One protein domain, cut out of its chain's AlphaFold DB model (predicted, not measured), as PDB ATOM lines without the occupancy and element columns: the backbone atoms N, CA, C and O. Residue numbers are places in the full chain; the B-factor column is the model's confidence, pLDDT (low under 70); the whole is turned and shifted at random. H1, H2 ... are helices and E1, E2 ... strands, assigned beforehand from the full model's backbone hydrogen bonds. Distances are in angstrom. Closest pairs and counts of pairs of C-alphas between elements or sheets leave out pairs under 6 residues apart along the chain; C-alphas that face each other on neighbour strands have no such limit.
ATOM      1  N   GLU A 114     -26.777  52.096  -7.253       83.25
ATOM      2  CA  GLU A 114     -26.228  50.988  -6.468       83.25
ATOM      3  C   GLU A 114     -25.342  50.060  -7.310       83.25
ATOM      4  O   GLU A 114     -24.304  49.567  -6.837       83.25
ATOM      5  N   ARG A 115     -25.763  49.768  -8.546       86.62
ATOM      6  CA  ARG A 115     -24.990  48.944  -9.479       86.62
ATOM      7  C   ARG A 115     -23.671  49.627  -9.825       86.62
ATOM      8  O   ARG A 115     -22.633  48.968  -9.737       86.62
ATOM      9  N   GLU A 116     -23.694  50.907 -10.170       88.50
ATOM     10  CA  GLU A 116     -22.495  51.659 -10.549       88.50
ATOM     11  C   GLU A 116     -21.523  51.811  -9.370       88.50
ATOM     12  O   GLU A 116     -20.313  51.608  -9.525       88.50
ATOM     13  N   ALA A 117     -22.038  52.029  -8.157       88.81
ATOM     14  CA  ALA A 117     -21.227  52.041  -6.940       88.81
ATOM     15  C   ALA A 117     -20.558  50.677  -6.671       88.81
ATOM     16  O   ALA A 117     -19.391  50.612  -6.269       88.81
ATOM     17  N   LYS A 118     -21.271  49.564  -6.904       88.88
ATOM     18  CA  LYS A 118     -20.712  48.204  -6.772       88.88
ATOM     19  C   LYS A 118     -19.663  47.915  -7.849       88.88
ATOM     20  O   LYS A 118     -18.633  47.322  -7.529       88.88
ATOM     21  N   LEU A 119     -19.892  48.342  -9.091       91.06
ATOM     22  CA  LEU A 119     -18.924  48.192 -10.180       91.06
ATOM     23  C   LEU A 119     -17.663  49.022  -9.946       91.06
ATOM     24  O   LEU A 119     -16.570  48.492 -10.120       91.06
ATOM     25  N   SER A 120     -17.801  50.257  -9.466       90.06
ATOM     26  CA  SER A 120     -16.665  51.127  -9.131       90.06
ATOM     27  C   SER A 120     -15.777  50.503  -8.050       90.06
ATOM     28  O   SER A 120     -14.562  50.417  -8.214       90.06
ATOM     29  N   LYS A 121     -16.378  49.929  -6.998       91.31
ATOM     30  CA  LYS A 121     -15.631  49.184  -5.964       91.31
ATOM     31  C   LYS A 121     -14.903  47.958  -6.517       91.31
ATOM     32  O   LYS A 121     -13.821  47.620  -6.043       91.31
ATOM     33  N   LEU A 122     -15.501  47.245  -7.473       91.12
ATOM     34  CA  LEU A 122     -14.849  46.098  -8.113       91.12
ATOM     35  C   LEU A 122     -13.703  46.545  -9.027       91.12
ATOM     36  O   LEU A 122     -12.666  45.890  -9.040       91.12
ATOM     37  N   ASP A 123     -13.863  47.656  -9.742       89.62
ATOM     38  CA  ASP A 123     -12.819  48.244 -10.587       89.62
ATOM     39  C   ASP A 123     -11.573  48.617  -9.768       89.62
ATOM     40  O   ASP A 123     -10.459  48.209 -10.100       89.62
ATOM     41  N   GLU A 124     -11.770  49.260  -8.613       89.75
ATOM     42  CA  GLU A 124     -10.694  49.578  -7.664       89.75
ATOM     43  C   GLU A 124      -9.991  48.325  -7.109       89.75
ATOM     44  O   GLU A 124      -8.778  48.327  -6.890       89.75
ATOM     45  N   GLN A 125     -10.729  47.231  -6.893       90.06
ATOM     46  CA  GLN A 125     -10.173  45.969  -6.382       90.06
ATOM     47  C   GLN A 125      -9.422  45.167  -7.454       90.06
ATOM     48  O   GLN A 125      -8.465  44.454  -7.138       90.06
ATOM     49  N   PHE A 126      -9.848  45.264  -8.715       90.94
ATOM     50  CA  PHE A 126      -9.399  44.411  -9.814       90.94
ATOM     51  C   PHE A 126      -8.716  45.205 -10.940       90.94
ATOM     52  O   PHE A 126      -8.924  44.909 -12.112       90.94
ATOM     53  N   LEU A 127      -7.802  46.120 -10.589       85.19
ATOM     54  CA  LEU A 127      -7.077  47.049 -11.488       85.19
ATOM     55  C   LEU A 127      -6.376  46.436 -12.722       85.19
ATOM     56  O   LEU A 127      -5.905  47.156 -13.596       85.19
ATOM     57  N   GLN A 128      -6.221  45.111 -12.781       83.31
ATOM     58  CA  GLN A 128      -5.616  44.404 -13.921       83.31
ATOM     59  C   GLN A 128      -6.646  43.970 -14.978       83.31
ATOM     60  O   GLN A 128      -6.265  43.379 -15.992       83.31
ATOM     61  N   LEU A 129      -7.938  44.194 -14.727       89.75
ATOM     62  CA  LEU A 129      -9.054  43.777 -15.571       89.75
ATOM     63  C   LEU A 129      -9.758  45.007 -16.148       89.75
ATOM     64  O   LEU A 129      -9.792  46.056 -15.513       89.75
ATOM     65  N   SER A 130     -10.331  44.883 -17.342       89.62
ATOM     66  CA  SER A 130     -11.151  45.956 -17.906       89.62
ATOM     67  C   SER A 130     -12.493  46.085 -17.186       89.62
ATOM     68  O   SER A 130     -13.105  45.086 -16.787       89.62
ATOM     69  N   LYS A 131     -13.014  47.318 -17.119       88.94
ATOM     70  CA  LYS A 131     -14.377  47.613 -16.642       88.94
ATOM     71  C   LYS A 131     -15.430  46.765 -17.352       88.94
ATOM     72  O   LYS A 131     -16.381  46.303 -16.731       88.94
ATOM     73  N   GLN A 132     -15.241  46.510 -18.644       89.75
ATOM     74  CA  GLN A 132     -16.125  45.701 -19.478       89.75
ATOM     75  C   GLN A 132     -16.178  44.245 -19.001       89.75
ATOM     76  O   GLN A 132     -17.265  43.673 -18.904       89.75
ATOM     77  N   LEU A 133     -15.028  43.644 -18.674       90.50
ATOM     78  CA  LEU A 133     -14.974  42.289 -18.130       90.50
ATOM     79  C   LEU A 133     -15.615  42.224 -16.737       90.50
ATOM     80  O   LEU A 133     -16.377  41.294 -16.461       90.50
ATOM     81  N   ILE A 134     -15.331  43.213 -15.883       92.19
ATOM     82  CA  ILE A 134     -15.889  43.309 -14.526       92.19
ATOM     83  C   ILE A 134     -17.414  43.426 -14.578       92.19
ATOM     84  O   ILE A 134     -18.114  42.620 -13.962       92.19
ATOM     85  N   SER A 135     -17.915  44.371 -15.373       91.19
ATOM     86  CA  SER A 135     -19.340  44.598 -15.620       91.19
ATOM     87  C   SER A 135     -20.022  43.325 -16.117       91.19
ATOM     88  O   SER A 135     -20.988  42.860 -15.513       91.19
ATOM     89  N   TRP A 136     -19.437  42.655 -17.117       91.75
ATOM     90  CA  TRP A 136     -19.999  41.412 -17.644       91.75
ATOM     91  C   TRP A 136     -20.093  40.305 -16.584       91.75
ATOM     92  O   TRP A 136     -21.130  39.646 -16.481       91.75
ATOM     93  N   VAL A 137     -19.048  40.089 -15.773       90.50
ATOM     94  CA  VAL A 137     -19.084  39.065 -14.712       90.50
ATOM     95  C   VAL A 137     -20.095  39.423 -13.622       90.50
ATOM     96  O   VAL A 137     -20.812  38.534 -13.154       90.50
ATOM     97  N   TYR A 138     -20.186  40.699 -13.245       90.25
ATOM     98  CA  TYR A 138     -21.158  41.188 -12.267       90.25
ATOM     99  C   TYR A 138     -22.604  41.010 -12.736       90.25
ATOM    100  O   TYR A 138     -23.449  40.530 -11.971       90.25
ATOM    101  N   ASP A 139     -22.883  41.334 -13.994       88.69
ATOM    102  CA  ASP A 139     -24.216  41.188 -14.572       88.69
ATOM    103  C   ASP A 139     -24.604  39.709 -14.669       88.69
ATOM    104  O   ASP A 139     -25.720  39.338 -14.321       88.69
ATOM    105  N   HIS A 140     -23.662  38.818 -14.997       87.81
ATOM    106  CA  HIS A 140     -23.913  37.376 -15.129       87.81
ATOM    107  C   HIS A 140     -23.756  36.590 -13.814       87.81
ATOM    108  O   HIS A 140     -23.755  35.352 -13.825       87.81
ATOM    109  N   LYS A 141     -23.655  37.268 -12.661       86.62
ATOM    110  CA  LYS A 141     -23.364  36.657 -11.346       86.62
ATOM    111  C   LYS A 141     -24.244  35.459 -10.983       86.62
ATOM    112  O   LYS A 141     -23.791  34.486 -10.381       86.62
ATOM    113  N   HIS A 142     -25.505  35.502 -11.394       82.94
ATOM    114  CA  HIS A 142     -26.527  34.512 -11.076       82.94
ATOM    115  C   HIS A 142     -26.381  33.201 -11.875       82.94
ATOM    116  O   HIS A 142     -26.787  32.142 -11.373       82.94
ATOM    117  N   ILE A 143     -25.743  33.239 -13.054       82.31
ATOM    118  CA  ILE A 143     -25.482  32.066 -13.909       82.31
ATOM    119  C   ILE A 143     -24.045  31.540 -13.815       82.31
ATOM    120  O   ILE A 143     -23.697  30.599 -14.532       82.31
ATOM    121  N   ILE A 144     -23.188  32.130 -12.972       82.44
ATOM    122  CA  ILE A 144     -21.784  31.705 -12.858       82.44
ATOM    123  C   ILE A 144     -21.690  30.233 -12.467       82.44
ATOM    124  O   ILE A 144     -20.967  29.448 -13.086       82.44
ATOM    125  N   TRP A 145     -22.475  29.852 -11.464       78.94
ATOM    126  CA  TRP A 145     -22.521  28.502 -10.932       78.94
ATOM    127  C   TRP A 145     -23.711  27.727 -11.493       78.94
ATOM    128  O   TRP A 145     -24.863  28.145 -11.379       78.94
ATOM    129  N   SER A 146     -23.427  26.549 -12.038       71.56
ATOM    130  CA  SER A 146     -24.407  25.544 -12.433       71.56
ATOM    131  C   SER A 146     -24.404  24.408 -11.412       71.56
ATOM    132  O   SER A 146     -23.356  23.827 -11.111       71.56
ATOM    133  N   LYS A 147     -25.588  24.090 -10.881       67.38
ATOM    134  CA  LYS A 147     -25.801  22.929 -10.016       67.38
ATOM    135  C   LYS A 147     -26.082  21.704 -10.883       67.38
ATOM    136  O   LYS A 147     -26.993  21.710 -11.705       67.38
ATOM    137  N   LEU A 148     -25.289  20.658 -10.700       59.44
ATOM    138  CA  LEU A 148     -25.449  19.376 -11.369       59.44
ATOM    139  C   LEU A 148     -26.457  18.470 -10.639       59.44
ATOM    140  O   LEU A 148     -26.681  18.639  -9.437       59.44
ATOM    141  N   PRO A 149     -27.016  17.449 -11.326       48.09
ATOM    142  CA  PRO A 149     -27.975  16.504 -10.739       48.09
ATOM    143  C   PRO A 149     -27.460  15.741  -9.509       48.09
ATOM    144  O   PRO A 149     -28.245  15.240  -8.716       48.09
ATOM    145  N   ASN A 150     -26.141  15.650  -9.336       51.25
ATOM    146  CA  ASN A 150     -25.472  15.012  -8.201       51.25
ATOM    147  C   ASN A 150     -25.132  15.999  -7.062       51.25
ATOM    148  O   ASN A 150     -24.257  15.709  -6.248       51.25
ATOM    149  N   ASN A 151     -25.783  17.169  -7.021       54.88
ATOM    150  CA  ASN A 151     -25.514  18.276  -6.094       54.88
ATOM    151  C   ASN A 151     -24.101  18.882  -6.186       54.88
ATOM    152  O   ASN A 151     -23.726  19.679  -5.328       54.88
ATOM    153  N   GLN A 152     -23.319  18.566  -7.221       58.38
ATOM    154  CA  GLN A 152     -22.052  19.253  -7.463       58.38
ATOM    155  C   GLN A 152     -22.298  20.640  -8.050       58.38
ATOM    156  O   GLN A 152     -23.213  20.837  -8.848       58.38
ATOM    157  N   ILE A 153     -21.451  21.597  -7.685       60.09
ATOM    158  CA  ILE A 153     -21.467  22.941  -8.256       60.09
ATOM    159  C   ILE A 153     -20.258  23.082  -9.175       60.09
ATOM    160  O   ILE A 153     -19.128  22.811  -8.768       60.09
ATOM    161  N   LYS A 154     -20.500  23.496 -10.419       67.44
ATOM    162  CA  LYS A 154     -19.454  23.780 -11.409       67.44
ATOM    163  C   LYS A 154     -19.691  25.121 -12.083       67.44
ATOM    164  O   LYS A 154     -20.803  25.638 -12.051       67.44
ATOM    165  N   LEU A 155     -18.664  25.664 -12.732       69.94
ATOM    166  CA  LEU A 155     -18.860  26.810 -13.615       69.94
ATOM    167  C   LEU A 155     -19.824  26.441 -14.751       69.94
ATOM    168  O   LEU A 155     -19.732  25.352 -15.336       69.94
ATOM    169  N   SER A 156     -20.747  27.345 -15.068       71.25
ATOM    170  CA  SER A 156     -21.666  27.157 -16.190       71.25
ATOM    171  C   SER A 156     -20.917  27.069 -17.522       71.25
ATOM    172  O   SER A 156     -19.759  27.469 -17.649       71.25
ATOM    173  N   SER A 157     -21.561  26.491 -18.537       65.50
ATOM    174  CA  SER A 157     -20.990  26.381 -19.887       65.50
ATOM    175  C   SER A 157     -20.590  27.742 -20.457       65.50
ATOM    176  O   SER A 157     -19.516  27.848 -21.047       65.50
ATOM    177  N   THR A 158     -21.407  28.775 -20.233       69.19
ATOM    178  CA  THR A 158     -21.159  30.146 -20.690       69.19
ATOM    179  C   THR A 158     -19.896  30.729 -20.065       69.19
ATOM    180  O   THR A 158     -18.997  31.143 -20.800       69.19
ATOM    181  N   ILE A 159     -19.767  30.677 -18.732       80.25
ATOM    182  CA  ILE A 159     -18.555  31.161 -18.056       80.25
ATOM    183  C   ILE A 159     -17.336  30.346 -18.483       80.25
ATOM    184  O   ILE A 159     -16.293  30.914 -18.802       80.25
ATOM    185  N   ARG A 160     -17.464  29.013 -18.557       71.69
ATOM    186  CA  ARG A 160     -16.367  28.157 -19.023       71.69
ATOM    187  C   ARG A 160     -15.922  28.550 -20.428       71.69
ATOM    188  O   ARG A 160     -14.727  28.658 -20.643       71.69
ATOM    189  N   ARG A 161     -16.833  28.813 -21.371       67.31
ATOM    190  CA  ARG A 161     -16.474  29.216 -22.743       67.31
ATOM    191  C   ARG A 161     -15.647  30.504 -22.776       67.31
ATOM    192  O   ARG A 161     -14.640  30.548 -23.473       67.31
ATOM    193  N   VAL A 162     -16.039  31.509 -21.996       72.75
ATOM    194  CA  VAL A 162     -15.299  32.776 -21.880       72.75
ATOM    195  C   VAL A 162     -13.916  32.548 -21.271       72.75
ATOM    196  O   VAL A 162     -12.908  32.930 -21.864       72.75
ATOM    197  N   LEU A 163     -13.846  31.859 -20.128       76.56
ATOM    198  CA  LEU A 163     -12.569  31.583 -19.468       76.56
ATOM    199  C   LEU A 163     -11.639  30.736 -20.339       76.56
ATOM    200  O   LEU A 163     -10.435  30.961 -20.322       76.56
ATOM    201  N   ARG A 164     -12.177  29.799 -21.130       70.50
ATOM    202  CA  ARG A 164     -11.398  28.989 -22.081       70.50
ATOM    203  C   ARG A 164     -10.686  29.851 -23.107       70.50
ATOM    204  O   ARG A 164      -9.505  29.622 -23.331       70.50
ATOM    205  N   ALA A 165     -11.372  30.834 -23.683       67.50
ATOM    206  CA  ALA A 165     -10.762  31.738 -24.652       67.50
ATOM    207  C   ALA A 165      -9.623  32.551 -24.010       67.50
ATOM    208  O   ALA A 165      -8.512  32.585 -24.537       67.50
ATOM    209  N   ILE A 166      -9.856  33.107 -22.814       76.88
ATOM    210  CA  ILE A 166      -8.848  33.910 -22.105       76.88
ATOM    211  C   ILE A 166      -7.639  33.057 -21.689       76.88
ATOM    212  O   ILE A 166      -6.493  33.401 -21.980       76.88
ATOM    213  N   PHE A 167      -7.878  31.911 -21.050       74.75
ATOM    214  CA  PHE A 167      -6.822  31.004 -20.587       74.75
ATOM    215  C   PHE A 167      -6.079  30.353 -21.760       74.75
ATOM    216  O   PHE A 167      -4.867  30.158 -21.684       74.75
ATOM    217  N   GLY A 168      -6.783  30.042 -22.851       65.88
ATOM    218  CA  GLY A 168      -6.201  29.507 -24.080       65.88
ATOM    219  C   GLY A 168      -5.226  30.488 -24.732       65.88
ATOM    220  O   GLY A 168      -4.134  30.086 -25.136       65.88
ATOM    221  N   MET A 169      -5.561  31.782 -24.750       71.94
ATOM    222  CA  MET A 169      -4.662  32.831 -25.238       71.94
ATOM    223  C   MET A 169      -3.387  32.938 -24.390       71.94
ATOM    224  O   MET A 169      -2.276  32.977 -24.927       71.94
ATOM    225  N   ALA A 170      -3.532  32.929 -23.063       71.56
ATOM    226  CA  ALA A 170      -2.403  32.950 -22.131       71.56
ATOM    227  C   ALA A 170      -1.487  31.737 -22.329       71.56
ATOM    228  O   ALA A 170      -0.273  31.873 -22.481       71.56
ATOM    229  N   TYR A 171      -2.092  30.550 -22.402       67.31
ATOM    230  CA  TYR A 171      -1.395  29.298 -22.654       67.31
ATOM    231  C   TYR A 171      -0.583  29.344 -23.937       67.31
ATOM    232  O   TYR A 171       0.615  29.069 -23.927       67.31
ATOM    233  N   ARG A 172      -1.224  29.720 -25.042       59.59
ATOM    234  CA  ARG A 172      -0.573  29.770 -26.341       59.59
ATOM    235  C   ARG A 172       0.612  30.730 -26.326       59.59
ATOM    236  O   ARG A 172       1.719  30.339 -26.690       59.59
ATOM    237  N   THR A 173       0.381  31.970 -25.905       63.53
ATOM    238  CA  THR A 173       1.409  33.013 -25.992       63.53
ATOM    239  C   THR A 173       2.639  32.656 -25.160       63.53
ATOM    240  O   THR A 173       3.759  32.780 -25.653       63.53
ATOM    241  N   ILE A 174       2.428  32.105 -23.962       62.97
ATOM    242  CA  ILE A 174       3.491  31.788 -23.004       62.97
ATOM    243  C   ILE A 174       4.187  30.460 -23.301       62.97
ATOM    244  O   ILE A 174       5.419  30.387 -23.268       62.97
ATOM    245  N   CYS A 175       3.417  29.403 -23.555       58.56
ATOM    246  CA  CYS A 175       3.948  28.045 -23.675       58.56
ATOM    247  C   CYS A 175       4.368  27.694 -25.107       58.56
ATOM    248  O   CYS A 175       5.284  26.892 -25.265       58.56
ATOM    249  N   LEU A 176       3.727  28.268 -26.133       54.53
ATOM    250  CA  LEU A 176       3.983  27.920 -27.537       54.53
ATOM    251  C   LEU A 176       4.765  29.011 -28.261       54.53
ATOM    252  O   LEU A 176       5.821  28.752 -28.831       54.53
ATOM    253  N   ASP A 177       4.269  30.246 -28.212       56.34
ATOM    254  CA  ASP A 177       4.830  31.328 -29.022       56.34
ATOM    255  C   ASP A 177       6.115  31.912 -28.402       56.34
ATOM    256  O   ASP A 177       6.847  32.652 -29.070       56.34
ATOM    257  N   GLY A 178       6.417  31.557 -27.145       58.22
ATOM    258  CA  GLY A 178       7.576  32.037 -26.388       58.22
ATOM    259  C   GLY A 178       7.493  33.522 -26.011       58.22
ATOM    260  O   GLY A 178       8.519  34.132 -25.696       58.22
ATOM    261  N   GLY A 179       6.289  34.089 -26.070       73.75
ATOM    262  CA  GLY A 179       5.967  35.477 -25.775       73.75
ATOM    263  C   GLY A 179       4.964  35.618 -24.629       73.75
ATOM    264  O   GLY A 179       4.787  34.709 -23.822       73.75
ATOM    265  N   ALA A 180       4.353  36.790 -24.502       78.19
ATOM    266  CA  ALA A 180       3.363  37.085 -23.469       78.19
ATOM    267  C   ALA A 180       2.399  38.154 -23.969       78.19
ATOM    268  O   ALA A 180       2.818  39.139 -24.579       78.19
ATOM    269  N   HIS A 181       1.109  37.963 -23.701       77.19
ATOM    270  CA  HIS A 181       0.097  38.961 -24.021       77.19
ATOM    271  C   HIS A 181      -0.019  39.981 -22.881       77.19
ATOM    272  O   HIS A 181      -0.410  39.628 -21.770       77.19
ATOM    273  N   THR A 182       0.290  41.251 -23.124       75.31
ATOM    274  CA  THR A 182       0.389  42.268 -22.059       75.31
ATOM    275  C   THR A 182      -0.968  42.768 -21.557       75.31
ATOM    276  O   THR A 182      -1.044  43.291 -20.449       75.31
ATOM    277  N   HIS A 183      -2.038  42.568 -22.332       78.88
ATOM    278  CA  HIS A 183      -3.401  43.045 -22.039       78.88
ATOM    279  C   HIS A 183      -4.420  41.902 -21.917       78.88
ATOM    280  O   HIS A 183      -5.536  41.978 -22.415       78.88
ATOM    281  N   LEU A 184      -4.027  40.793 -21.289       82.75
ATOM    282  CA  LEU A 184      -4.861  39.587 -21.202       82.75
ATOM    283  C   LEU A 184      -6.212  39.805 -20.484       82.75
ATOM    284  O   LEU A 184      -7.174  39.103 -20.785       82.75
ATOM    285  N   GLY A 185      -6.272  40.754 -19.543       83.06
ATOM    286  CA  GLY A 185      -7.490  41.139 -18.818       83.06
ATOM    287  C   GLY A 185      -8.321  42.236 -19.493       83.06
ATOM    288  O   GLY A 185      -9.400  42.543 -18.994       83.06
ATOM    289  N   ASP A 186      -7.844  42.814 -20.603       86.19
ATOM    290  CA  ASP A 186      -8.515  43.899 -21.331       86.19
ATOM    291  C   ASP A 186      -9.419  43.322 -22.432       86.19
ATOM    292  O   ASP A 186      -9.062  43.257 -23.616       86.19
ATOM    293  N   VAL A 187     -10.557  42.773 -22.002       83.62
ATOM    294  CA  VAL A 187     -11.470  42.030 -22.876       83.62
ATOM    295  C   VAL A 187     -12.899  42.542 -22.800       83.62
ATOM    296  O   VAL A 187     -13.429  42.863 -21.738       83.62
ATOM    297  N   LEU A 188     -13.549  42.521 -23.954       83.25
ATOM    298  CA  LEU A 188     -14.969  42.738 -24.139       83.25
ATOM    299  C   LEU A 188     -15.639  41.402 -24.458       83.25
ATOM    300  O   LEU A 188     -15.164  40.635 -25.298       83.25
ATOM    301  N   ILE A 189     -16.773  41.121 -23.818       80.06
ATOM    302  CA  ILE A 189     -17.532  39.894 -24.067       80.06
ATOM    303  C   ILE A 189     -18.836  40.242 -24.777       80.06
ATOM    304  O   ILE A 189     -19.716  40.880 -24.210       80.06
ATOM    305  N   ARG A 190     -18.989  39.785 -26.025       72.88
ATOM    306  CA  ARG A 190     -20.219  39.964 -26.817       72.88
ATOM    307  C   ARG A 190     -20.772  38.616 -27.247       72.88
ATOM    308  O   ARG A 190     -20.063  37.825 -27.869       72.88
ATOM    309  N   ARG A 191     -22.040  38.332 -26.921       70.50
ATOM    310  CA  ARG A 191     -22.718  37.054 -27.255       70.50
ATOM    311  C   ARG A 191     -21.890  35.819 -26.836       70.50
ATOM    312  O   ARG A 191     -21.736  34.844 -27.580       70.50
ATOM    313  N   GLY A 192     -21.256  35.908 -25.662       61.91
ATOM    314  CA  GLY A 192     -20.359  34.886 -25.108       61.91
ATOM    315  C   GLY A 192     -19.039  34.685 -25.868       61.91
ATOM    316  O   GLY A 192     -18.408  33.636 -25.718       61.91
ATOM    317  N   ARG A 193     -18.648  35.599 -26.764       66.88
ATOM    318  CA  ARG A 193     -17.336  35.608 -27.437       66.88
ATOM    319  C   ARG A 193     -16.429  36.640 -26.777       66.88
ATOM    320  O   ARG A 193     -16.902  37.719 -26.440       66.88
ATOM    321  N   VAL A 194     -15.153  36.296 -26.622       74.25
ATOM    322  CA  VAL A 194     -14.119  37.173 -26.056       74.25
ATOM    323  C   VAL A 194     -13.470  37.963 -27.186       74.25
ATOM    324  O   VAL A 194     -13.020  37.378 -28.169       74.25
ATOM    325  N   ILE A 195     -13.442  39.283 -27.043       73.12
ATOM    326  CA  ILE A 195     -12.828  40.232 -27.967       73.12
ATOM    327  C   ILE A 195     -11.770  40.992 -27.169       73.12
ATOM    328  O   ILE A 195     -12.082  41.558 -26.128       73.12
ATOM    329  N   TYR A 196     -10.524  40.996 -27.633       77.44
ATOM    330  CA  TYR A 196      -9.444  41.752 -26.998       77.44
ATOM    331  C   TYR A 196      -9.460  43.179 -27.537       77.44
ATOM    332  O   TYR A 196      -9.303  43.373 -28.742       77.44
ATOM    333  N   GLU A 197      -9.681  44.164 -26.665       66.62
ATOM    334  CA  GLU A 197      -9.741  45.575 -27.076       66.62
ATOM    335  C   GLU A 197      -8.340  46.127 -27.370       66.62
ATOM    336  O   GLU A 197      -8.162  46.942 -28.275       66.62
ATOM    337  N   LYS A 198      -7.322  45.616 -26.662       68.38
ATOM    338  CA  LYS A 198      -5.909  45.935 -26.892       68.38
ATOM    339  C   LYS A 198      -5.104  44.673 -27.167       68.38
ATOM    340  O   LYS A 198      -5.044  43.760 -26.344       68.38
ATOM    341  N   ASN A 199      -4.414  44.655 -28.303       63.03
ATOM    342  CA  ASN A 199      -3.471  43.597 -28.651       63.03
ATOM    343  C   ASN A 199      -2.050  44.065 -28.362       63.03
ATOM    344  O   ASN A 199      -1.459  44.805 -29.142       63.03
ATOM    345  N   GLY A 200      -1.502  43.618 -27.236       68.69
ATOM    346  CA  GLY A 200      -0.088  43.773 -26.922       68.69
ATOM    347  C   GLY A 200       0.539  42.398 -26.780       68.69
ATOM    348  O   GLY A 200       0.105  41.604 -25.946       68.69
ATOM    349  N   PHE A 201       1.530  42.105 -27.616       77.00
ATOM    350  CA  PHE A 201       2.255  40.842 -27.601       77.00
ATOM    351  C   PHE A 201       3.757  41.115 -27.592       77.00
ATOM    352  O   PHE A 201       4.282  41.772 -28.488       77.00
ATOM    353  N   GLU A 202       4.440  40.595 -26.578       75.31
ATOM    354  CA  GLU A 202       5.885  40.727 -26.402       75.31
ATOM    355  C   GLU A 202       6.570  39.389 -26.693       75.31
ATOM    356  O   GLU A 202       6.178  38.361 -26.133       75.31
ATOM    357  N   LYS A 203       7.606  39.395 -27.540       79.69
ATOM    358  CA  LYS A 203       8.440  38.221 -27.829       79.69
ATOM    359  C   LYS A 203       9.915  38.624 -28.016       79.69
ATOM    360  O   LYS A 203      10.182  39.451 -28.884       79.69
ATOM    361  N   PRO A 204      10.870  37.998 -27.299       66.12
ATOM    362  CA  PRO A 204      10.660  37.031 -26.218       66.12
ATOM    363  C   PRO A 204      10.018  37.697 -24.995       66.12
ATOM    364  O   PRO A 204      10.280  38.859 -24.719       66.12
ATOM    365  N   ALA A 205       9.185  36.962 -24.258       73.50
ATOM    366  CA  ALA A 205       8.603  37.506 -23.034       73.50
ATOM    367  C   ALA A 205       9.627  37.631 -21.909       73.50
ATOM    368  O   ALA A 205      10.280  36.646 -21.548       73.50
ATOM    369  N   SER A 206       9.673  38.807 -21.290       80.44
ATOM    370  CA  SER A 206      10.326  39.013 -19.999       80.44
ATOM    371  C   SER A 206       9.596  38.293 -18.852       80.44
ATOM    372  O   SER A 206       8.392  38.012 -18.917       80.44
ATOM    373  N   LEU A 207      10.307  38.035 -17.744       76.69
ATOM    374  CA  LEU A 207       9.709  37.475 -16.524       76.69
ATOM    375  C   LEU A 207       8.559  38.359 -16.005       76.69
ATOM    376  O   LEU A 207       7.543  37.847 -15.534       76.69
ATOM    377  N   ALA A 208       8.699  39.683 -16.128       82.75
ATOM    378  CA  ALA A 208       7.680  40.647 -15.727       82.75
ATOM    379  C   ALA A 208       6.383  40.482 -16.534       82.75
ATOM    380  O   ALA A 208       5.297  40.438 -15.953       82.75
ATOM    381  N   SER A 209       6.485  40.324 -17.854       82.94
ATOM    382  CA  SER A 209       5.321  40.154 -18.732       82.94
ATOM    383  C   SER A 209       4.610  38.819 -18.512       82.94
ATOM    384  O   SER A 209       3.378  38.769 -18.506       82.94
ATOM    385  N   LEU A 210       5.355  37.752 -18.204       78.56
ATOM    386  CA  LEU A 210       4.769  36.474 -17.787       78.56
ATOM    387  C   LEU A 210       4.006  36.592 -16.463       78.56
ATOM    388  O   LEU A 210       2.869  36.128 -16.361       78.56
ATOM    389  N   LYS A 211       4.594  37.253 -15.460       82.44
ATOM    390  CA  LYS A 211       3.926  37.488 -14.173       82.44
ATOM    391  C   LYS A 211       2.658  38.324 -14.326       82.44
ATOM    392  O   LYS A 211       1.656  37.989 -13.703       82.44
ATOM    393  N   LYS A 212       2.665  39.352 -15.182       86.38
ATOM    394  CA  LYS A 212       1.460  40.143 -15.492       86.38
ATOM    395  C   LYS A 212       0.333  39.274 -16.056       86.38
ATOM    396  O   LYS A 212      -0.798  39.385 -15.595       86.38
ATOM    397  N   CYS A 213       0.641  38.353 -16.973       83.25
ATOM    398  CA  CYS A 213      -0.353  37.413 -17.503       83.25
ATOM    399  C   CYS A 213      -0.954  36.523 -16.404       83.25
ATOM    400  O   CYS A 213      -2.171  36.366 -16.318       83.25
ATOM    401  N   ILE A 214      -0.103  35.947 -15.548       82.06
ATOM    402  CA  ILE A 214      -0.534  35.070 -14.447       82.06
ATOM    403  C   ILE A 214      -1.376  35.852 -13.435       82.06
ATOM    404  O   ILE A 214      -2.418  35.366 -12.991       82.06
ATOM    405  N   LEU A 215      -0.963  37.080 -13.112       87.62
ATOM    406  CA  LEU A 215      -1.701  37.973 -12.229       87.62
ATOM    407  C   LEU A 215      -3.087  38.297 -12.796       87.62
ATOM    408  O   LEU A 215      -4.062  38.203 -12.057       87.62
ATOM    409  N   ALA A 216      -3.200  38.604 -14.092       88.06
ATOM    410  CA  ALA A 216      -4.492  38.855 -14.726       88.06
ATOM    411  C   ALA A 216      -5.433  37.646 -14.582       88.06
ATOM    412  O   ALA A 216      -6.560  37.795 -14.115       88.06
ATOM    413  N   LEU A 217      -4.967  36.426 -14.872       85.81
ATOM    414  CA  LEU A 217      -5.802  35.227 -14.703       85.81
ATOM    415  C   LEU A 217      -6.195  34.964 -13.247       85.81
ATOM    416  O   LEU A 217      -7.329  34.564 -12.976       85.81
ATOM    417  N   LYS A 218      -5.270  35.190 -12.308       87.50
ATOM    418  CA  LYS A 218      -5.549  35.121 -10.870       87.50
ATOM    419  C   LYS A 218      -6.672  36.091 -10.492       87.50
ATOM    420  O   LYS A 218      -7.632  35.673  -9.846       87.50
ATOM    421  N   GLN A 219      -6.581  37.344 -10.941       90.94
ATOM    422  CA  GLN A 219      -7.580  38.379 -10.671       90.94
ATOM    423  C   GLN A 219      -8.952  38.027 -11.263       90.94
ATOM    424  O   GLN A 219      -9.957  38.191 -10.580       90.94
ATOM    425  N   ILE A 220      -9.013  37.438 -12.465       90.12
ATOM    426  CA  ILE A 220     -10.280  36.973 -13.065       90.12
ATOM    427  C   ILE A 220     -10.988  35.956 -12.161       90.12
ATOM    428  O   ILE A 220     -12.192  36.051 -11.927       90.12
ATOM    429  N   ILE A 221     -10.249  34.972 -11.643       86.06
ATOM    430  CA  ILE A 221     -10.829  33.929 -10.789       86.06
ATOM    431  C   ILE A 221     -11.238  34.488  -9.421       86.06
ATOM    432  O   ILE A 221     -12.308  34.136  -8.922       86.06
ATOM    433  N   LEU A 222     -10.439  35.385  -8.836       88.81
ATOM    434  CA  LEU A 222     -10.796  36.070  -7.591       88.81
ATOM    435  C   LEU A 222     -12.048  36.940  -7.753       88.81
ATOM    436  O   LEU A 222     -12.924  36.897  -6.892       88.81
ATOM    437  N   MET A 223     -12.178  37.658  -8.870       91.12
ATOM    438  CA  MET A 223     -13.369  38.443  -9.197       91.12
ATOM    439  C   MET A 223     -14.613  37.554  -9.288       91.12
ATOM    440  O   MET A 223     -15.629  37.858  -8.666       91.12
ATOM    441  N   ILE A 224     -14.525  36.420  -9.991       87.25
ATOM    442  CA  ILE A 224     -15.626  35.449 -10.079       87.25
ATOM    443  C   ILE A 224     -16.035  34.954  -8.687       87.25
ATOM    444  O   ILE A 224     -17.226  34.902  -8.386       87.25
ATOM    445  N   LEU A 225     -15.072  34.618  -7.822       83.38
ATOM    446  CA  LEU A 225     -15.366  34.216  -6.444       83.38
ATOM    447  C   LEU A 225     -16.009  35.346  -5.632       83.38
ATOM    448  O   LEU A 225     -16.913  35.080  -4.842       83.38
ATOM    449  N   ASN A 226     -15.553  36.588  -5.816       86.00
ATOM    450  CA  ASN A 226     -16.044  37.740  -5.068       86.00
ATOM    451  C   ASN A 226     -17.503  38.063  -5.425       86.00
ATOM    452  O   ASN A 226     -18.342  38.255  -4.546       86.00
ATOM    453  N   VAL A 227     -17.811  38.045  -6.719       83.25
ATOM    454  CA  VAL A 227     -19.137  38.350  -7.264       83.25
ATOM    455  C   VAL A 227     -20.136  37.211  -7.018       83.25
ATOM    456  O   VAL A 227     -21.321  37.454  -6.798       83.25
ATOM    457  N   ALA A 228     -19.678  35.956  -7.022       75.31
ATOM    458  CA  ALA A 228     -20.542  34.775  -7.002       75.31
ATOM    459  C   ALA A 228     -20.635  34.076  -5.630       75.31
ATOM    460  O   ALA A 228     -20.794  32.851  -5.571       75.31
ATOM    461  N   LYS A 229     -20.544  34.834  -4.526       64.00
ATOM    462  CA  LYS A 229     -20.551  34.305  -3.143       64.00
ATOM    463  C   LYS A 229     -21.848  33.584  -2.746       64.00
ATOM    464  O   LYS A 229     -21.837  32.759  -1.842       64.00
ATOM    465  N   THR A 230     -22.965  33.853  -3.421       58.16
ATOM    466  CA  THR A 230     -24.311  33.464  -2.960       58.16
ATOM    467  C   THR A 230     -24.669  31.984  -3.123       58.16
ATOM    468  O   THR A 230     -25.616  31.530  -2.490       58.16
ATOM    469  N   LYS A 231     -23.942  31.203  -3.940       57.09
ATOM    470  CA  LYS A 231     -24.282  29.784  -4.207       57.09
ATOM    471  C   LYS A 231     -23.267  28.764  -3.691       57.09
ATOM    472  O   LYS A 231     -23.573  27.573  -3.705       57.09
ATOM    473  N   VAL A 232     -22.077  29.183  -3.254       59.97
ATOM    474  CA  VAL A 232     -21.017  28.261  -2.819       59.97
ATOM    475  C   VAL A 232     -20.395  28.772  -1.523       59.97
ATOM    476  O   VAL A 232     -19.794  29.837  -1.515       59.97
ATOM    477  N   SER A 233     -20.524  28.006  -0.434       58.19
ATOM    478  CA  SER A 233     -19.961  28.364   0.879       58.19
ATOM    479  C   SER A 233     -18.429  28.312   0.916       58.19
ATOM    480  O   SER A 233     -17.800  29.048   1.669       58.19
ATOM    481  N   HIS A 234     -17.823  27.464   0.080       63.06
ATOM    482  CA  HIS A 234     -16.375  27.318  -0.045       63.06
ATOM    483  C   HIS A 234     -15.962  27.240  -1.512       63.06
ATOM    484  O   HIS A 234     -16.602  26.550  -2.306       63.06
ATOM    485  N   ALA A 235     -14.859  27.894  -1.878       63.00
ATOM    486  CA  ALA A 235     -14.314  27.767  -3.224       63.00
ATOM    487  C   ALA A 235     -14.010  26.283  -3.545       63.00
ATOM    488  O   ALA A 235     -13.419  25.585  -2.717       63.00
ATOM    489  N   PRO A 236     -14.378  25.776  -4.738       62.53
ATOM    490  CA  PRO A 236     -13.982  24.444  -5.182       62.53
ATOM    491  C   PRO A 236     -12.471  24.216  -5.034       62.53
ATOM    492  O   PRO A 236     -11.678  25.083  -5.394       62.53
ATOM    493  N   VAL A 237     -12.055  23.021  -4.593       58.16
ATOM    494  CA  VAL A 237     -10.631  22.656  -4.385       58.16
ATOM    495  C   VAL A 237      -9.761  22.954  -5.613       58.16
ATOM    496  O   VAL A 237      -8.606  23.348  -5.496       58.16
ATOM    497  N   SER A 238     -10.318  22.800  -6.814       56.84
ATOM    498  CA  SER A 238      -9.653  23.148  -8.071       56.84
ATOM    499  C   SER A 238      -9.303  24.631  -8.207       56.84
ATOM    500  O   SER A 238      -8.258  24.946  -8.769       56.84
ATOM    501  N   ILE A 239     -10.165  25.518  -7.701       65.19
ATOM    502  CA  ILE A 239      -9.929  26.965  -7.655       65.19
ATOM    503  C   ILE A 239      -8.876  27.290  -6.598       65.19
ATOM    504  O   ILE A 239      -7.966  28.058  -6.877       65.19
ATOM    505  N   VAL A 240      -8.941  26.665  -5.422       60.47
ATOM    506  CA  VAL A 240      -7.935  26.873  -4.366       60.47
ATOM    507  C   VAL A 240      -6.536  26.514  -4.876       60.47
ATOM    508  O   VAL A 240      -5.641  27.354  -4.864       60.47
ATOM    509  N   LYS A 241      -6.377  25.325  -5.474       57.00
ATOM    510  CA  LYS A 241      -5.096  24.903  -6.063       57.00
ATOM    511  C   LYS A 241      -4.640  25.772  -7.235       57.00
ATOM    512  O   LYS A 241      -3.445  25.929  -7.453       57.00
ATOM    513  N   PHE A 242      -5.573  26.316  -8.019       66.00
ATOM    514  CA  PHE A 242      -5.234  27.289  -9.061       66.00
ATOM    515  C   PHE A 242      -4.571  28.528  -8.453       66.00
ATOM    516  O   PHE A 242      -3.512  28.944  -8.917       66.00
ATOM    517  N   LEU A 243      -5.184  29.094  -7.411       69.00
ATOM    518  CA  LEU A 243      -4.683  30.293  -6.749       69.00
ATOM    519  C   LEU A 243      -3.305  30.041  -6.123       69.00
ATOM    520  O   LEU A 243      -2.401  30.836  -6.358       69.00
ATOM    521  N   GLU A 244      -3.104  28.907  -5.448       61.41
ATOM    522  CA  GLU A 244      -1.798  28.497  -4.895       61.41
ATOM    523  C   GLU A 244      -0.688  28.437  -5.961       61.41
ATOM    524  O   GLU A 244       0.427  28.928  -5.752       61.41
ATOM    525  N   LEU A 245      -0.990  27.867  -7.136       61.06
ATOM    526  CA  LEU A 245      -0.044  27.805  -8.253       61.06
ATOM    527  C   LEU A 245       0.286  29.199  -8.798       61.06
ATOM    528  O   LEU A 245       1.446  29.468  -9.119       61.06
ATOM    529  N   CYS A 246      -0.706  30.090  -8.881       70.19
ATOM    530  CA  CYS A 246      -0.488  31.482  -9.267       70.19
ATOM    531  C   CYS A 246       0.403  32.217  -8.258       70.19
ATOM    532  O   CYS A 246       1.322  32.912  -8.682       70.19
ATOM    533  N   GLU A 247       0.192  32.045  -6.949       72.44
ATOM    534  CA  GLU A 247       1.054  32.666  -5.927       72.44
ATOM    535  C   GLU A 247       2.495  32.175  -6.029       72.44
ATOM    536  O   GLU A 247       3.428  32.977  -6.061       72.44
ATOM    537  N   THR A 248       2.676  30.862  -6.180       63.66
ATOM    538  CA  THR A 248       4.002  30.250  -6.346       63.66
ATOM    539  C   THR A 248       4.722  30.822  -7.571       63.66
ATOM    540  O   THR A 248       5.904  31.160  -7.518       63.66
ATOM    541  N   ALA A 249       4.000  30.977  -8.681       64.69
ATOM    542  CA  ALA A 249       4.526  31.557  -9.909       64.69
ATOM    543  C   ALA A 249       4.885  33.050  -9.765       64.69
ATOM    544  O   ALA A 249       5.905  33.502 -10.296       64.69
ATOM    545  N   LEU A 250       4.070  33.822  -9.043       74.00
ATOM    546  CA  LEU A 250       4.290  35.253  -8.813       74.00
ATOM    547  C   LEU A 250       5.439  35.520  -7.830       74.00
ATOM    548  O   LEU A 250       6.140  36.524  -7.991       74.00
ATOM    549  N   ALA A 251       5.690  34.607  -6.891       72.56
ATOM    550  CA  ALA A 251       6.768  34.691  -5.905       72.56
ATOM    551  C   ALA A 251       8.182  34.438  -6.477       72.56
ATOM    552  O   ALA A 251       9.169  34.654  -5.783       72.56
ATOM    553  N   LEU A 252       8.324  34.020  -7.743       66.75
ATOM    554  CA  LEU A 252       9.641  33.783  -8.358       66.75
ATOM    555  C   LEU A 252      10.463  35.080  -8.476       66.75
ATOM    556  O   LEU A 252      10.175  35.921  -9.325       66.75
ATOM    557  N   GLU A 253      11.497  35.264  -7.662       65.75
ATOM    558  CA  GLU A 253      12.291  36.504  -7.627       65.75
ATOM    559  C   GLU A 253      13.096  36.782  -8.909       65.75
ATOM    560  O   GLU A 253      13.473  35.863  -9.643       65.75
ATOM    561  N   LYS A 254      13.432  38.057  -9.154       59.66
ATOM    562  CA  LYS A 254      14.328  38.474 -10.247       59.66
ATOM    563  C   LYS A 254      15.782  38.138  -9.875       59.66
ATOM    564  O   LYS A 254      16.188  38.375  -8.748       59.66
ATOM    565  N   GLY A 255      16.544  37.544 -10.795       55.19
ATOM    566  CA  GLY A 255      17.951  37.161 -10.583       55.19
ATOM    567  C   GLY A 255      18.834  37.564 -11.764       55.19
ATOM    568  O   GLY A 255      18.388  38.303 -12.639       55.19
ATOM    569  N   LYS A 256      20.079  37.073 -11.806       48.00
ATOM    570  CA  LYS A 256      20.990  37.289 -12.949       48.00
ATOM    571  C   LYS A 256      20.366  36.735 -14.242       48.00
ATOM    572  O   LYS A 256      19.618  35.765 -14.187       48.00
ATOM    573  N   VAL A 257      20.722  37.285 -15.407       46.19
ATOM    574  CA  VAL A 257      20.120  36.946 -16.722       46.19
ATOM    575  C   VAL A 257      20.030  35.429 -16.980       46.19
ATOM    576  O   VAL A 257      18.989  34.933 -17.404       46.19
ATOM    577  N   ASN A 258      21.073  34.662 -16.646       54.66
ATOM    578  CA  ASN A 258      21.072  33.202 -16.817       54.66
ATOM    579  C   ASN A 258      20.080  32.483 -15.883       54.66
ATOM    580  O   ASN A 258      19.422  31.527 -16.286       54.66
ATOM    581  N   GLU A 259      19.918  32.960 -14.649       60.31
ATOM    582  CA  GLU A 259      18.911  32.449 -13.713       60.31
ATOM    583  C   GLU A 259      17.499  32.884 -14.117       60.31
ATOM    584  O   GLU A 259      16.543  32.141 -13.902       60.31
ATOM    585  N   GLU A 260      17.352  34.065 -14.721       54.78
ATOM    586  CA  GLU A 260      16.079  34.572 -15.231       54.78
ATOM    587  C   GLU A 260      15.559  33.707 -16.384       54.78
ATOM    588  O   GLU A 260      14.391  33.325 -16.373       54.78
ATOM    589  N   LEU A 261      16.425  33.287 -17.311       48.22
ATOM    590  CA  LEU A 261      16.066  32.339 -18.374       48.22
ATOM    591  C   LEU A 261      15.640  30.971 -17.815       48.22
ATOM    592  O   LEU A 261      14.639  30.403 -18.263       48.22
ATOM    593  N   VAL A 262      16.331  30.464 -16.786       56.50
ATOM    594  CA  VAL A 262      15.948  29.226 -16.080       56.50
ATOM    595  C   VAL A 262      14.602  29.391 -15.364       56.50
ATOM    596  O   VAL A 262      13.749  28.502 -15.431       56.50
ATOM    597  N   LYS A 263      14.369  30.536 -14.713       57.00
ATOM    598  CA  LYS A 263      13.101  30.874 -14.048       57.00
ATOM    599  C   LYS A 263      11.958  31.032 -15.050       57.00
ATOM    600  O   LYS A 263      10.879  30.516 -14.785       57.00
ATOM    601  N   ILE A 264      12.191  31.640 -16.213       55.41
ATOM    602  CA  ILE A 264      11.231  31.722 -17.326       55.41
ATOM    603  C   ILE A 264      10.897  30.319 -17.843       55.41
ATOM    604  O   ILE A 264       9.722  29.998 -18.018       55.41
ATOM    605  N   GLY A 265      11.899  29.453 -18.023       52.56
ATOM    606  CA  GLY A 265      11.693  28.054 -18.404       52.56
ATOM    607  C   GLY A 265      10.840  27.287 -17.387       52.56
ATOM    608  O   GLY A 265       9.869  26.632 -17.763       52.56
ATOM    609  N   ARG A 266      11.133  27.422 -16.087       57.34
ATOM    610  CA  ARG A 266      10.326  26.835 -14.999       57.34
ATOM    611  C   ARG A 266       8.911  27.417 -14.959       57.34
ATOM    612  O   ARG A 266       7.948  26.667 -14.844       57.34
ATOM    613  N   LEU A 267       8.771  28.731 -15.109       56.47
ATOM    614  CA  LEU A 267       7.483  29.417 -15.109       56.47
ATOM    615  C   LEU A 267       6.609  28.964 -16.279       56.47
ATOM    616  O   LEU A 267       5.436  28.689 -16.073       56.47
ATOM    617  N   ARG A 268       7.172  28.782 -17.479       56.44
ATOM    618  CA  ARG A 268       6.452  28.217 -18.637       56.44
ATOM    619  C   ARG A 268       5.923  26.803 -18.370       56.44
ATOM    620  O   ARG A 268       4.812  26.489 -18.798       56.44
ATOM    621  N   LYS A 269       6.659  25.985 -17.608       54.28
ATOM    622  CA  LYS A 269       6.204  24.657 -17.154       54.28
ATOM    623  C   LYS A 269       5.088  24.754 -16.106       54.28
ATOM    624  O   LYS A 269       4.138  23.982 -16.152       54.28
ATOM    625  N   PHE A 270       5.148  25.726 -15.195       51.38
ATOM    626  CA  PHE A 270       4.072  25.997 -14.225       51.38
ATOM    627  C   PHE A 270       2.798  26.536 -14.887       51.38
ATOM    628  O   PHE A 270       1.697  26.080 -14.582       51.38
ATOM    629  N   CYS A 271       2.962  27.456 -15.834       52.81
ATOM    630  CA  CYS A 271       1.924  28.061 -16.659       52.81
ATOM    631  C   CYS A 271       1.016  27.018 -17.311       52.81
ATOM    632  O   CYS A 271      -0.197  27.174 -17.324       52.81
ATOM    633  N   TYR A 272       1.571  25.891 -17.743       51.56
ATOM    634  CA  TYR A 272       0.786  24.760 -18.214       51.56
ATOM    635  C   TYR A 272      -0.292  24.305 -17.203       51.56
ATOM    636  O   TYR A 272      -1.461  24.184 -17.562       51.56
ATOM    637  N   PHE A 273       0.066  24.118 -15.926       50.16
ATOM    638  CA  PHE A 273      -0.859  23.689 -14.859       50.16
ATOM    639  C   PHE A 273      -1.820  24.796 -14.417       50.16
ATOM    640  O   PHE A 273      -2.941  24.511 -13.988       50.16
ATOM    641  N   VAL A 274      -1.390  26.052 -14.545       53.62
ATOM    642  CA  VAL A 274      -2.217  27.238 -14.299       53.62
ATOM    643  C   VAL A 274      -3.280  27.385 -15.395       53.62
ATOM    644  O   VAL A 274      -4.444  27.634 -15.092       53.62
ATOM    645  N   PHE A 275      -2.928  27.174 -16.664       53.34
ATOM    646  CA  PHE A 275      -3.811  27.470 -17.796       53.34
ATOM    647  C   PHE A 275      -4.704  26.295 -18.218       53.34
ATOM    648  O   PHE A 275      -5.833  26.510 -18.658       53.34
ATOM    649  N   LYS A 276      -4.255  25.049 -18.019       51.84
ATOM    650  CA  LYS A 276      -5.037  23.815 -18.239       51.84
ATOM    651  C   LYS A 276      -5.795  23.396 -16.974       51.84
ATOM    652  O   LYS A 276      -5.789  22.236 -16.557       51.84
ATOM    653  N   ASN A 277      -6.392  24.374 -16.292       53.56
ATOM    654  CA  ASN A 277      -6.943  24.152 -14.968       53.56
ATOM    655  C   ASN A 277      -8.357  23.521 -15.012       53.56
ATOM    656  O   ASN A 277      -9.208  23.979 -15.781       53.56
ATOM    657  N   PRO A 278      -8.670  22.541 -14.140       46.41
ATOM    658  CA  PRO A 278     -10.020  21.992 -13.929       46.41
ATOM    659  C   PRO A 278     -11.209  22.924 -13.925       46.41
ATOM    660  O   PRO A 278     -12.336  22.516 -14.179       46.41
ATOM    661  N   VAL A 279     -10.974  24.137 -13.438       52.25
ATOM    662  CA  VAL A 279     -12.017  25.135 -13.255       52.25
ATOM    663  C   VAL A 279     -12.683  25.406 -14.601       52.25
ATOM    664  O   VAL A 279     -13.893  25.590 -14.684       52.25
ATOM    665  N   VAL A 280     -11.891  25.320 -15.667       50.47
ATOM    666  CA  VAL A 280     -12.251  25.680 -17.030       50.47
ATOM    667  C   VAL A 280     -12.369  24.430 -17.935       50.47
ATOM    668  O   VAL A 280     -13.208  24.408 -18.847       50.47
ATOM    669  N   TYR A 281     -11.616  23.360 -17.643       50.19
ATOM    670  CA  TYR A 281     -11.474  22.144 -18.464       50.19
ATOM    671  C   TYR A 281     -12.098  20.894 -17.800       50.19
ATOM    672  O   TYR A 281     -11.904  20.674 -16.606       50.19
ATOM    673  N   ASP A 282     -12.865  20.083 -18.552       48.62
ATOM    674  CA  ASP A 282     -13.487  18.836 -18.047       48.62
ATOM    675  C   ASP A 282     -12.458  17.691 -18.076       48.62
ATOM    676  O   ASP A 282     -11.859  17.421 -19.110       48.62
TER     677      ASP A 282
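AT A GLANCE: This is residues 114 to 282 of the 478 residues of an uncharacterized protein of Cuscuta campestris (UniProt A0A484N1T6). Four helices, H3 to H6, run alternately one way and back as an up-and-down bundle, with H6 shifted lengthwise toward one end. The helices H1 and H2 cover one side of it near the last residues of H4, the small strand hairpin E3 and E4 packs between H2 and the first half of H3, and a second one, E1 and E2, lies at the end where H3 begins and H4 ends. The printed part has 169 residues, with six named helices and four named strands in the order H1, H2, E1, E2, H3, E3, E4, H4, H5, H6; each of the two sheets, E1 - E2 and E3 - E4, is antiparallel, and the class is mostly helix. The whole is compact, with a radius of gyration of the C-alphas of 16.1 A and spans of 49 by 35 by 25 A.

HOW THE PARTS SIT: H1, residues 114 to 125, touches H2, residues 131 to 139, with its residues 119 to 123 alone. The closest C-alphas of the two are those of Asp 123 and Lys 131, 6.3 A apart, and the helices run opposite ways at a steep tilt of 53 degrees. E1, residues 145 to 147, and E2, residues 153 to 155, form an antiparallel hairpin, in which N 146 and O 154 are within hydrogen-bond range at 2.8 A. H3, residues 157 to 176, and E1 are near each other, with 6 pairs of C-alphas within 10 A. E3, residues 187 to 190, and E4, residues 193 to 196, form the other antiparallel hairpin, with N 188 and O 195 at 2.8 A and N 193 and O 190 at 2.9 A. The closest C-alphas of H2 and E3, those of Gln 132 and Leu 188, are 5.6 A apart; those of H3 and E4, Val 162 and Val 194, are 6.2 A apart. H4, residues 207 to 227, is the hub and touches four helices. With residues 223 to 227 alone it touches H2, the same way at a shallow tilt of 28 degrees; the closest C-alphas are those of Tyr 138 and Val 227, 6.1 A apart. H3 and H4 only just touch, with 3 pairs of C-alphas within 8 A, the closest Ala 170 and Cys 213 at 6.7 A. H5, residues 237 to 250, forms a helical hairpin with H4, at a shallow tilt of 30 degrees; the closest C-alphas, of Lys 211 and Leu 250, are 5.8 A apart. H6, residues 257 to 275, forms a helical hairpin with H5, touching it with residues 267 to 274 alone; the closest C-alphas are those of Phe 242 and Val 274, 6.0 A apart. H6 also touches H4, C-alphas 207 and 264 being closest at 6.0 A, and H3, C-alphas 167 and 275 being closest at 5.4 A. H3 and H5 are apart. Every O i to N i+4 pair is within hydrogen-bond range in H1, H2, H3, H4 and H5, and 14 of 15 are in H6.

IN THESE COORDINATES: H1 begins at C-alpha 114, (-26.228, 50.988, -6.468), and is 16.8 A long; H2 is 11.9 A. H3 measures 26.2 A, E3 9.8 A and E4 10.0 A. H4, the longest helix by residues, starts at C-alpha 207, (9.709, 37.475, -16.524), and measures 30.3 A. H5 is 20.0 A long. H6, 25.8 A with a kink of 30 degrees near residue 269, ends at C-alpha 275, (-3.811, 27.470, -17.796).

THE WHOLE: The two C-alphas farthest apart, those of Pro 149 and Lys 256, are 53.2 A apart. The printed part has no cut, and no link is long. Residues 180 to 181 pair with residues 201 to 202, antiparallel. The mean pLDDT of the printed part is 71.5; 79 residues are under 70, among them residues 229 to 245 and 252 to 282.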